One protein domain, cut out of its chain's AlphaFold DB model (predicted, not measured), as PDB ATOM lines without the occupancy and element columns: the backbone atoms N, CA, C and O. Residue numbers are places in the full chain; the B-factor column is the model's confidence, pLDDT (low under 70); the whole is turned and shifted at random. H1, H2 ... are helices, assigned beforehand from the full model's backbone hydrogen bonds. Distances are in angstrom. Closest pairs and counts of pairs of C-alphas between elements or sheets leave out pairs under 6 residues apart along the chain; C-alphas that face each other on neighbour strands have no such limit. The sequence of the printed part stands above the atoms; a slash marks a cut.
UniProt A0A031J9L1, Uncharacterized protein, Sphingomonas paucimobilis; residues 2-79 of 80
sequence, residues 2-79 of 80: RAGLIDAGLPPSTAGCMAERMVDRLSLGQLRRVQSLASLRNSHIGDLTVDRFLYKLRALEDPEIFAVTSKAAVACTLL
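AT A GLANCE: This is residues 2 to 79 of the 80 residues of an uncharacterized protein of Sphingomonas paucimobilis (UniProt A0A031J9L1). Two layers of helices pack face to face: H2 and H3 with short H1 between them at one end make one layer, and the helical hairpin of H4 and H5 makes the other. The ten-residue link, residues 40 to 49, loops from H3 in the first layer to H4 in the second. The printed part has 78 residues with five named helices, in the order H1, H2, H3, H4, H5, and no named strand; its class is all helix. It is compact and rounded, with a radius of gyration of the C-alphas of 11.0 A and spans of 28 by 28 by 19 A.

IN THESE COORDINATES: H1, residues 2 to 7, begins at C-alpha 2 (19.608, -47.787, 43.325) and is 8.7 A long. H2, residues 12 to 23, measures 16.3 A, and H3, residues 28 to 39, 16.2 A. H4, residues 50 to 60, measures 16.0 A. H5, residues 63 to 77, is the longest at 20.9 A and ends at C-alpha 77 (6.771, -40.372, 39.506).

HOW THE PARTS SIT: H1 touches H2, closest at the C-alphas of Arg 2 and Ala 19, 5.2 A. It touches residues 35 to 39 of H3 alone, at a shallow tilt of 22 degrees. H2 touches H5 at a steep tilt of 39 degrees, closest at the C-alphas of Met 18 and Ala 72, 5.1 A. H3 touches H4 with residues 33 to 37 alone, at a steep tilt of 62 degrees. The hairpin H4 and H5 runs opposite ways at 8 degrees. H1 and H5 are apart. Every O i to N i+4 pair is within hydrogen-bond range in H1, H3 and H5; H2 has 7 of 8 and H4 5 of 7.

THE WHOLE: The C-alphas farthest apart, those of Leu 40 and Leu 79, are 29.0 A apart. The printed part has no cut and no long link. Mean pLDDT of the printed part is 88.6; residues 40 to 47 are under 70.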
ATOM      1  N   ARG A   2      20.736 -47.206  44.091       93.81
ATOM      2  CA  ARG A   2      19.608 -47.787  43.325       93.81
ATOM      3  C   ARG A   2      19.155 -49.154  43.846       93.81
ATOM      4  O   ARG A   2      17.968 -49.328  44.075       93.81
ATOM      5  N   ALA A   3      20.091 -50.088  44.037       90.38
ATOM      6  CA  ALA A   3      19.790 -51.421  44.565       90.38
ATOM      7  C   ALA A   3      19.052 -51.339  45.910       90.38
ATOM      8  O   ALA A   3      17.927 -51.798  45.994       90.38
ATOM      9  N   GLY A   4      19.579 -50.587  46.883       88.88
ATOM     10  CA  GLY A   4      18.914 -50.409  48.179       88.88
ATOM     11  C   GLY A   4      17.507 -49.797  48.101       88.88
ATOM     12  O   GLY A   4      16.651 -50.131  48.910       88.88
ATOM     13  N   LEU A   5      17.225 -48.930  47.122       90.88
ATOM     14  CA  LEU A   5      15.864 -48.425  46.887       90.88
ATOM     15  C   LEU A   5      14.927 -49.505  46.320       90.88
ATOM     16  O   LEU A   5      13.752 -49.538  46.681       90.88
ATOM     17  N   ILE A   6      15.440 -50.384  45.456       89.81
ATOM     18  CA  ILE A   6      14.704 -51.551  44.947       89.81
ATOM     19  C   ILE A   6      14.455 -52.548  46.078       89.81
ATOM     20  O   ILE A   6      13.330 -53.012  46.231       89.81
ATOM     21  N   ASP A   7      15.464 -52.803  46.908       84.31
ATOM     22  CA  ASP A   7      15.374 -53.700  48.064       84.31
ATOM     23  C   ASP A   7      14.370 -53.178  49.102       84.31
ATOM     24  O   ASP A   7      13.668 -53.952  49.745       84.31
ATOM     25  N   ALA A   8      14.210 -51.852  49.211       82.69
ATOM     26  CA  ALA A   8      13.141 -51.251  50.008       82.69
ATOM     27  C   ALA A   8      11.731 -51.520  49.444       82.69
ATOM     28  O   ALA A   8      10.744 -51.305  50.151       82.69
ATOM     29  N   GLY A   9      11.624 -51.964  48.191       84.44
ATOM     30  CA  GLY A   9      10.380 -52.277  47.494       84.44
ATOM     31  C   GLY A   9       9.940 -51.233  46.466       84.44
ATOM     32  O   GLY A   9       8.800 -51.311  46.014       84.44
ATOM     33  N   LEU A  10      10.785 -50.254  46.103       88.50
ATOM     34  CA  LEU A  10      10.443 -49.291  45.048       88.50
ATOM     35  C   LEU A  10      10.584 -49.920  43.648       88.50
ATOM     36  O   LEU A  10      11.544 -50.657  43.404       88.50
ATOM     37  N   PRO A  11       9.709 -49.572  42.682       90.19
ATOM     38  CA  PRO A  11       9.830 -50.049  41.308       90.19
ATOM     39  C   PRO A  11      11.207 -49.719  40.701       90.19
ATOM     40  O   PRO A  11      11.681 -48.589  40.867       90.19
ATOM     41  N   PRO A  12      11.843 -50.631  39.936       92.00
ATOM     42  CA  PRO A  12      13.194 -50.423  39.403       92.00
ATOM     43  C   PRO A  12      13.381 -49.148  38.567       92.00
ATOM     44  O   PRO A  12      14.467 -48.558  38.575       92.00
ATOM     45  N   SER A  13      12.338 -48.719  37.850       93.00
ATOM     46  CA  SER A  13      12.325 -47.501  37.031       93.00
ATOM     47  C   SER A  13      12.275 -46.222  37.874       93.00
ATOM     48  O   SER A  13      12.905 -45.226  37.511       93.00
ATOM     49  N   THR A  14      11.550 -46.238  38.992       93.62
ATOM     50  CA  THR A  14      11.467 -45.130  39.954       93.62
ATOM     51  C   THR A  14      12.737 -45.060  40.795       93.62
ATOM     52  O   THR A  14      13.336 -43.994  40.919       93.62
ATOM     53  N   ALA A  15      13.208 -46.206  41.292       94.06
ATOM     54  CA  ALA A  15      14.434 -46.318  42.076       94.06
ATOM     55  C   ALA A  15      15.670 -45.819  41.314       94.06
ATOM     56  O   ALA A  15      16.514 -45.146  41.898       94.06
ATOM     57  N   GLY A  16      15.778 -46.115  40.012       96.06
ATOM     58  CA  GLY A  16      16.863 -45.603  39.169       96.06
ATOM     59  C   GLY A  16      16.846 -44.079  39.049       96.06
ATOM     60  O   GLY A  16      17.831 -43.430  39.389       96.06
ATOM     61  N   CYS A  17      15.703 -43.518  38.648       97.12
ATOM     62  CA  CYS A  17      15.533 -42.074  38.475       97.12
ATOM     63  C   CYS A  17      15.776 -41.288  39.778       97.12
ATOM     64  O   CYS A  17      16.412 -40.230  39.763       97.12
ATOM     65  N   MET A  18      15.285 -41.805  40.912       96.75
ATOM     66  CA  MET A  18      15.504 -41.181  42.218       96.75
ATOM     67  C   MET A  18      16.968 -41.279  42.645       96.75
ATOM     68  O   MET A  18      17.518 -40.296  43.130       96.75
ATOM     69  N   ALA A  19      17.608 -42.439  42.452       96.69
ATOM     70  CA  ALA A  19      18.994 -42.646  42.852       96.69
ATOM     71  C   ALA A  19      19.940 -41.640  42.191       96.69
ATOM     72  O   ALA A  19      20.753 -41.068  42.905       96.69
ATOM     73  N   GLU A  20      19.800 -41.398  40.885       97.25
ATOM     74  CA  GLU A  20      20.592 -40.412  40.132       97.25
ATOM     75  C   GLU A  20      20.508 -39.014  40.771       97.25
ATOM     76  O   GLU A  20      21.503 -38.460  41.223       97.25
ATOM     77  N   ARG A  21      19.288 -38.505  40.974       96.44
ATOM     78  CA  ARG A  21      19.062 -37.179  41.578       96.44
ATOM     79  C   ARG A  21      19.566 -37.070  43.017       96.44
ATOM     80  O   ARG A  21      19.931 -35.985  43.465       96.44
ATOM     81  N   MET A  22      19.518 -38.168  43.768       97.31
ATOM     82  CA  MET A  22      19.945 -38.197  45.165       97.31
ATOM     83  C   MET A  22      21.465 -38.242  45.298       97.31
ATOM     84  O   MET A  22      21.988 -37.571  46.183       97.31
ATOM     85  N   VAL A  23      22.177 -38.997  44.451       97.38
ATOM     86  CA  VAL A  23      23.649 -39.055  44.515       97.38
ATOM     87  C   VAL A  23      24.305 -37.734  44.117       97.38
ATOM     88  O   VAL A  23      25.369 -37.420  44.638       97.38
ATOM     89  N   ASP A  24      23.634 -36.931  43.289       97.38
ATOM     90  CA  ASP A  24      24.108 -35.602  42.879       97.38
ATOM     91  C   ASP A  24      23.971 -34.530  43.970       97.38
ATOM     92  O   ASP A  24      24.541 -33.442  43.863       97.38
ATOM     93  N   ARG A  25      23.147 -34.783  44.994       97.88
ATOM     94  CA  ARG A  25      22.739 -33.766  45.977       97.88
ATOM     95  C   ARG A  25      23.038 -34.147  47.419       97.88
ATOM     96  O   ARG A  25      23.286 -33.257  48.218       97.88
ATOM     97  N   LEU A  26      22.992 -35.432  47.762       98.06
ATOM     98  CA  LEU A  26      23.225 -35.902  49.124       98.06
ATOM     99  C   LEU A  26      24.683 -36.289  49.330       98.06
ATOM    100  O   LEU A  26      25.308 -36.934  48.489       98.06
ATOM    101  N   SER A  27      25.197 -35.988  50.520       98.31
ATOM    102  CA  SER A  27      26.498 -36.492  50.949       98.31
ATOM    103  C   SER A  27      26.499 -38.021  51.078       98.31
ATOM    104  O   SER A  27      25.471 -38.666  51.318       98.31
ATOM    105  N   LEU A  28      27.688 -38.625  51.022       96.88
ATOM    106  CA  LEU A  28      27.851 -40.067  51.230       96.88
ATOM    107  C   LEU A  28      27.282 -40.540  52.581       96.88
ATOM    108  O   LEU A  28      26.713 -41.629  52.666       96.88
ATOM    109  N   GLY A  29      27.405 -39.721  53.633       97.44
ATOM    110  CA  GLY A  29      26.827 -40.005  54.949       97.44
ATOM    111  C   GLY A  29      25.299 -40.062  54.912       97.44
ATOM    112  O   GLY A  29      24.701 -41.013  55.417       97.44
ATOM    113  N   GLN A  30      24.667 -39.104  54.237       97.50
ATOM    114  CA  GLN A  30      23.215 -39.066  54.066       97.50
ATOM    115  C   GLN A  30      22.703 -40.224  53.203       97.50
ATOM    116  O   GLN A  30      21.736 -40.889  53.573       97.50
ATOM    117  N   LEU A  31      23.397 -40.554  52.110       96.31
ATOM    118  CA  LEU A  31      23.074 -41.719  51.278       96.31
ATOM    119  C   LEU A  31      23.140 -43.031  52.071       96.31
ATOM    120  O   LEU A  31      22.325 -43.930  51.860       96.31
ATOM    121  N   ARG A  32      24.103 -43.171  52.990       94.19
ATOM    122  CA  ARG A  32      24.190 -44.340  53.882       94.19
ATOM    123  C   ARG A  32      23.034 -44.388  54.877       94.19
ATOM    124  O   ARG A  32      22.490 -45.466  55.090       94.19
ATOM    125  N   ARG A  33      22.611 -43.248  55.436       93.81
ATOM    126  CA  ARG A  33      21.432 -43.171  56.321       93.81
ATOM    127  C   ARG A  33      20.150 -43.597  55.606       93.81
ATOM    128  O   ARG A  33      19.411 -44.424  56.136       93.81
ATOM    129  N   VAL A  34      19.931 -43.119  54.377       93.25
ATOM    130  CA  VAL A  34      18.794 -43.556  53.547       93.25
ATOM    131  C   VAL A  34      18.839 -45.065  53.294       93.25
ATOM    132  O   VAL A  34      17.826 -45.745  53.447       93.25
ATOM    133  N   GLN A  35      20.008 -45.601  52.934       88.94
ATOM    134  CA  GLN A  35      20.175 -47.035  52.666       88.94
ATOM    135  C   GLN A  35      19.974 -47.896  53.918       88.94
ATOM    136  O   GLN A  35      19.352 -48.949  53.822       88.94
ATOM    137  N   SER A  36      20.424 -47.435  55.086       88.06
ATOM    138  CA  SER A  36      20.170 -48.114  56.363       88.06
ATOM    139  C   SER A  36      18.667 -48.249  56.614       88.06
ATOM    140  O   SER A  36      18.164 -49.354  56.812       88.06
ATOM    141  N   LEU A  37      17.913 -47.158  56.458       82.88
ATOM    142  CA  LEU A  37      16.459 -47.178  56.621       82.88
ATOM    143  C   LEU A  37      15.748 -48.092  55.607       82.88
ATOM    144  O   LEU A  37      14.784 -48.775  55.953       82.88
ATOM    145  N   ALA A  38      16.217 -48.096  54.360       75.44
ATOM    146  CA  ALA A  38      15.730 -48.985  53.310       75.44
ATOM    147  C   ALA A  38      15.968 -50.467  53.654       75.44
ATOM    148  O   ALA A  38      15.055 -51.277  53.519       75.44
ATOM    149  N   SER A  39      17.159 -50.795  54.164       70.94
ATOM    150  CA  SER A  39      17.566 -52.161  54.521       70.94
ATOM    151  C   SER A  39      16.859 -52.731  55.754       70.94
ATOM    152  O   SER A  39      16.693 -53.943  55.854       70.94
ATOM    153  N   LEU A  40      16.361 -51.879  56.663       63.16
ATOM    154  CA  LEU A  40      15.594 -52.294  57.849       63.16
ATOM    155  C   LEU A  40      14.247 -52.952  57.513       63.16
ATOM    156  O   LEU A  40      13.509 -53.369  58.406       63.16
ATOM    157  N   ARG A  41      13.884 -53.032  56.233       60.03
ATOM    158  CA  ARG A  41      12.603 -53.555  55.793       60.03
ATOM    159  C   ARG A  41      12.754 -54.613  54.710       60.03
ATOM    160  O   ARG A  41      12.794 -54.281  53.532       60.03
ATOM    161  N   ASN A  42      12.620 -55.875  55.118       55.38
ATOM    162  CA  ASN A  42      12.181 -56.989  54.266       55.38
ATOM    163  C   ASN A  42      10.708 -56.804  53.859       55.38
ATOM    164  O   ASN A  42       9.830 -57.573  54.243       55.38
ATOM    165  N   SER A  43      10.396 -55.722  53.152       53.19
ATOM    166  CA  SER A  43       9.072 -55.597  52.539       53.19
ATOM    167  C   SER A  43       9.101 -56.442  51.287       53.19
ATOM    168  O   SER A  43      10.053 -56.321  50.521       53.19
ATOM    169  N   HIS A  44       8.076 -57.259  51.071       54.19
ATOM    170  CA  HIS A  44       7.865 -57.931  49.796       54.19
ATOM    171  C   HIS A  44       8.131 -56.950  48.642       54.19
ATOM    172  O   HIS A  44       7.612 -55.826  48.622       54.19
ATOM    173  N   ILE A  45       9.041 -57.354  47.754       52.84
ATOM    174  CA  ILE A  45       9.475 -56.592  46.584       52.84
ATOM    175  C   ILE A  45       8.215 -56.217  45.792       52.84
ATOM    176  O   ILE A  45       7.524 -57.105  45.304       52.84
ATOM    177  N   GLY A  46       7.911 -54.920  45.684       55.88
ATOM    178  CA  GLY A  46       6.800 -54.411  44.868       55.88
ATOM    179  C   GLY A  46       5.677 -53.677  45.609       55.88
ATOM    180  O   GLY A  46       4.945 -52.939  44.956       55.88
ATOM    181  N   ASP A  47       5.573 -53.781  46.939       61.19
ATOM    182  CA  ASP A  47       4.445 -53.181  47.687       61.19
ATOM    183  C   ASP A  47       4.759 -51.822  48.334       61.19
ATOM    184  O   ASP A  47       3.892 -51.191  48.952       61.19
ATOM    185  N   LEU A  48       6.007 -51.341  48.251       73.06
ATOM    186  CA  LEU A  48       6.342 -50.039  48.816       73.06
ATOM    187  C   LEU A  48       6.026 -48.917  47.830       73.06
ATOM    188  O   LEU A  48       6.733 -48.696  46.850       73.06
ATOM    189  N   THR A  49       5.026 -48.119  48.176       83.06
ATOM    190  CA  THR A  49       4.767 -46.850  47.506       83.06
ATOM    191  C   THR A  49       5.780 -45.776  47.917       83.06
ATOM    192  O   THR A  49       6.342 -45.784  49.022       83.06
ATOM    193  N   VAL A  50       6.016 -44.812  47.025       87.56
ATOM    194  CA  VAL A  50       6.951 -43.703  47.265       87.56
ATOM    195  C   VAL A  50       6.511 -42.833  48.449       87.56
ATOM    196  O   VAL A  50       7.355 -42.401  49.231       87.56
ATOM    197  N   ASP A  51       5.210 -42.632  48.664       88.50
ATOM    198  CA  ASP A  51       4.683 -41.907  49.829       88.50
ATOM    199  C   ASP A  51       5.022 -42.610  51.152       88.50
ATOM    200  O   ASP A  51       5.473 -41.967  52.102       88.50
ATOM    201  N   ARG A  52       4.899 -43.941  51.212       88.31
ATOM    202  CA  ARG A  52       5.229 -44.725  52.406       88.31
ATOM    203  C   ARG A  52       6.738 -44.806  52.627       88.31
ATOM    204  O   ARG A  52       7.181 -44.885  53.776       88.31
ATOM    205  N   PHE A  53       7.536 -44.747  51.562       88.62
ATOM    206  CA  PHE A  53       8.980 -44.547  51.666       88.62
ATOM    207  C   PHE A  53       9.316 -43.181  52.288       88.62
ATOM    208  O   PHE A  53      10.030 -43.128  53.290       88.62
ATOM    209  N   LEU A  54       8.735 -42.093  51.770       91.69
ATOM    210  CA  LEU A  54       8.924 -40.739  52.308       91.69
ATOM    211  C   LEU A  54       8.427 -40.606  53.751       91.69
ATOM    212  O   LEU A  54       9.050 -39.914  54.553       91.69
ATOM    213  N   TYR A  55       7.341 -41.295  54.108       90.75
ATOM    214  CA  TYR A  55       6.855 -41.339  55.484       90.75
ATOM    215  C   TYR A  55       7.906 -41.899  56.439       90.75
ATOM    216  O   TYR A  55       8.149 -41.311  57.488       90.75
ATOM    217  N   LYS A  56       8.576 -42.984  56.049       87.69
ATOM    218  CA  LYS A  56       9.628 -43.599  56.863       87.69
ATOM    219  C   LYS A  56      10.876 -42.735  56.934       87.69
ATOM    220  O   LYS A  56      11.493 -42.672  57.989       87.69
ATOM    221  N   LEU A  57      11.220 -42.033  55.853       90.62
ATOM    222  CA  LEU A  57      12.368 -41.123  55.841       90.62
ATOM    223  C   LEU A  57      12.271 -40.005  56.879       90.62
ATOM    224  O   LEU A  57      13.309 -39.522  57.319       90.62
ATOM    225  N   ARG A  58      11.062 -39.637  57.327       91.25
ATOM    226  CA  ARG A  58      10.889 -38.671  58.423       91.25
ATOM    227  C   ARG A  58      11.565 -39.121  59.720       91.25
ATOM    228  O   ARG A  58      12.028 -38.269  60.464       91.25
ATOM    229  N   ALA A  59      11.692 -40.430  59.950       91.31
ATOM    230  CA  ALA A  59      12.376 -40.978  61.122       91.31
ATOM    231  C   ALA A  59      13.895 -40.732  61.124       91.31
ATOM    232  O   ALA A  59      14.543 -40.979  62.133       91.31
ATOM    233  N   LEU A  60      14.480 -40.275  60.008       92.62
ATOM    234  CA  LEU A  60      15.890 -39.877  59.969       92.62
ATOM    235  C   LEU A  60      16.130 -38.477  60.542       92.62
ATOM    236  O   LEU A  60      17.290 -38.132  60.750       92.62
ATOM    237  N   GLU A  61      15.069 -37.681  60.732       95.31
ATOM    238  CA  GLU A  61      15.129 -36.307  61.260       95.31
ATOM    239  C   GLU A  61      16.159 -35.417  60.536       95.31
ATOM    240  O   GLU A  61      16.736 -34.490  61.096       95.31
ATOM    241  N   ASP A  62      16.376 -35.698  59.249       97.31
ATOM    242  CA  ASP A  62      17.350 -35.025  58.396       97.31
ATOM    243  C   ASP A  62      16.597 -34.243  57.302       97.31
ATOM    244  O   ASP A  62      16.050 -34.844  56.363       97.31
ATOM    245  N   PRO A  63      16.492 -32.905  57.427       96.81
ATOM    246  CA  PRO A  63      15.660 -32.095  56.542       96.81
ATOM    247  C   PRO A  63      16.175 -32.082  55.101       96.81
ATOM    248  O   PRO A  63      15.375 -31.994  54.168       96.81
ATOM    249  N   GLU A  64      17.487 -32.211  54.895       97.62
ATOM    250  CA  GLU A  64      18.078 -32.260  53.560       97.62
ATOM    251  C   GLU A  64      17.769 -33.592  52.870       97.62
ATOM    252  O   GLU A  64      17.300 -33.587  51.726       97.62
ATOM    253  N   ILE A  65      17.909 -34.723  53.577       97.31
ATOM    254  CA  ILE A  65      17.468 -36.028  53.065       97.31
ATOM    255  C   ILE A  65      16.000 -35.960  52.645       97.31
ATOM    256  O   ILE A  65      15.658 -36.382  51.535       97.31
ATOM    257  N   PHE A  66      15.125 -35.422  53.497       96.81
ATOM    258  CA  PHE A  66      13.700 -35.350  53.189       96.81
ATOM    259  C   PHE A  66      13.417 -34.451  51.978       96.81
ATOM    260  O   PHE A  66      12.685 -34.851  51.068       96.81
ATOM    261  N   ALA A  67      14.019 -33.260  51.921       97.75
ATOM    262  CA  ALA A  67      13.814 -32.305  50.836       97.75
ATOM    263  C   ALA A  67      14.312 -32.832  49.482       97.75
ATOM    264  O   ALA A  67      13.596 -32.745  48.483       97.75
ATOM    265  N   VAL A  68      15.516 -33.407  49.427       97.94
ATOM    266  CA  VAL A  68      16.069 -33.957  48.180       97.94
ATOM    267  C   VAL A  68      15.272 -35.177  47.735       97.94
ATOM    268  O   VAL A  68      14.894 -35.276  46.566       97.94
ATOM    269  N   THR A  69      14.968 -36.090  48.658       96.12
ATOM    270  CA  THR A  69      14.291 -37.341  48.306       96.12
ATOM    271  C   THR A  69      12.847 -37.108  47.872       96.12
ATOM    272  O   THR A  69      12.397 -37.733  46.916       96.12
ATOM    273  N   SER A  70      12.124 -36.184  48.515       96.06
ATOM    274  CA  SER A  70      10.762 -35.813  48.104       96.06
ATOM    275  C   SER A  70      10.731 -35.121  46.738       96.06
ATOM    276  O   SER A  70       9.882 -35.451  45.911       96.06
ATOM    277  N   LYS A  71      11.691 -34.236  46.441       96.94
ATOM    278  CA  LYS A  71      11.834 -33.639  45.101       96.94
ATOM    279  C   LYS A  71      12.137 -34.691  44.037       96.94
ATOM    280  O   LYS A  71      11.519 -34.677  42.974       96.94
ATOM    281  N   ALA A  72      13.054 -35.615  44.325       96.69
ATOM    282  CA  ALA A  72      13.377 -36.716  43.424       96.69
ATOM    283  C   ALA A  72      12.161 -37.622  43.189       96.69
ATOM    284  O   ALA A  72      11.877 -37.971  42.050       96.69
ATOM    285  N   ALA A  73      11.410 -37.942  44.247       94.62
ATOM    286  CA  ALA A  73      10.161 -38.686  44.165       94.62
ATOM    287  C   ALA A  73       9.170 -38.019  43.204       94.62
ATOM    288  O   ALA A  73       8.789 -38.642  42.220       94.62
ATOM    289  N   VAL A  74       8.823 -36.748  43.433       95.69
ATOM    290  CA  VAL A  74       7.894 -35.992  42.573       95.69
ATOM    291  C   VAL A  74       8.369 -35.973  41.120       95.69
ATOM    292  O   VAL A  74       7.595 -36.273  40.213       95.69
ATOM    293  N   ALA A  75       9.651 -35.677  40.891       95.56
ATOM    294  CA  ALA A  75      10.210 -35.622  39.546       95.56
ATOM    295  C   ALA A  75      10.157 -36.978  38.820       95.56
ATOM    296  O   ALA A  75       9.953 -37.023  37.615       95.56
ATOM    297  N   CYS A  76      10.340 -38.082  39.546       95.00
ATOM    298  CA  CYS A  76      10.467 -39.420  38.973       95.00
ATOM    299  C   CYS A  76       9.159 -40.209  38.882       95.00
ATOM    300  O   CYS A  76       9.146 -41.263  38.238       95.00
ATOM    301  N   THR A  77       8.095 -39.737  39.536       92.69
ATOM    302  CA  THR A  77       6.771 -40.372  39.506       92.69
ATOM    303  C   THR A  77       5.709 -39.531  38.812       92.69
ATOM    304  O   THR A  77       4.867 -40.108  38.134       92.69
ATOM    305  N   LEU A  78       5.725 -38.204  38.977       89.19
ATOM    306  CA  LEU A  78       4.664 -37.319  38.483       89.19
ATOM    307  C   LEU A  78       5.083 -36.496  37.264       89.19
ATOM    308  O   LEU A  78       4.254 -36.234  36.404       89.19
ATOM    309  N   LEU A  79       6.347 -36.077  37.195       86.06
ATOM    310  CA  LEU A  79       6.869 -35.215  36.121       86.06
ATOM    311  C   LEU A  79       7.682 -35.998  35.078       86.06
ATOM    312  O   LEU A  79       8.589 -35.439  34.461       86.06
TER     313      LEU A  79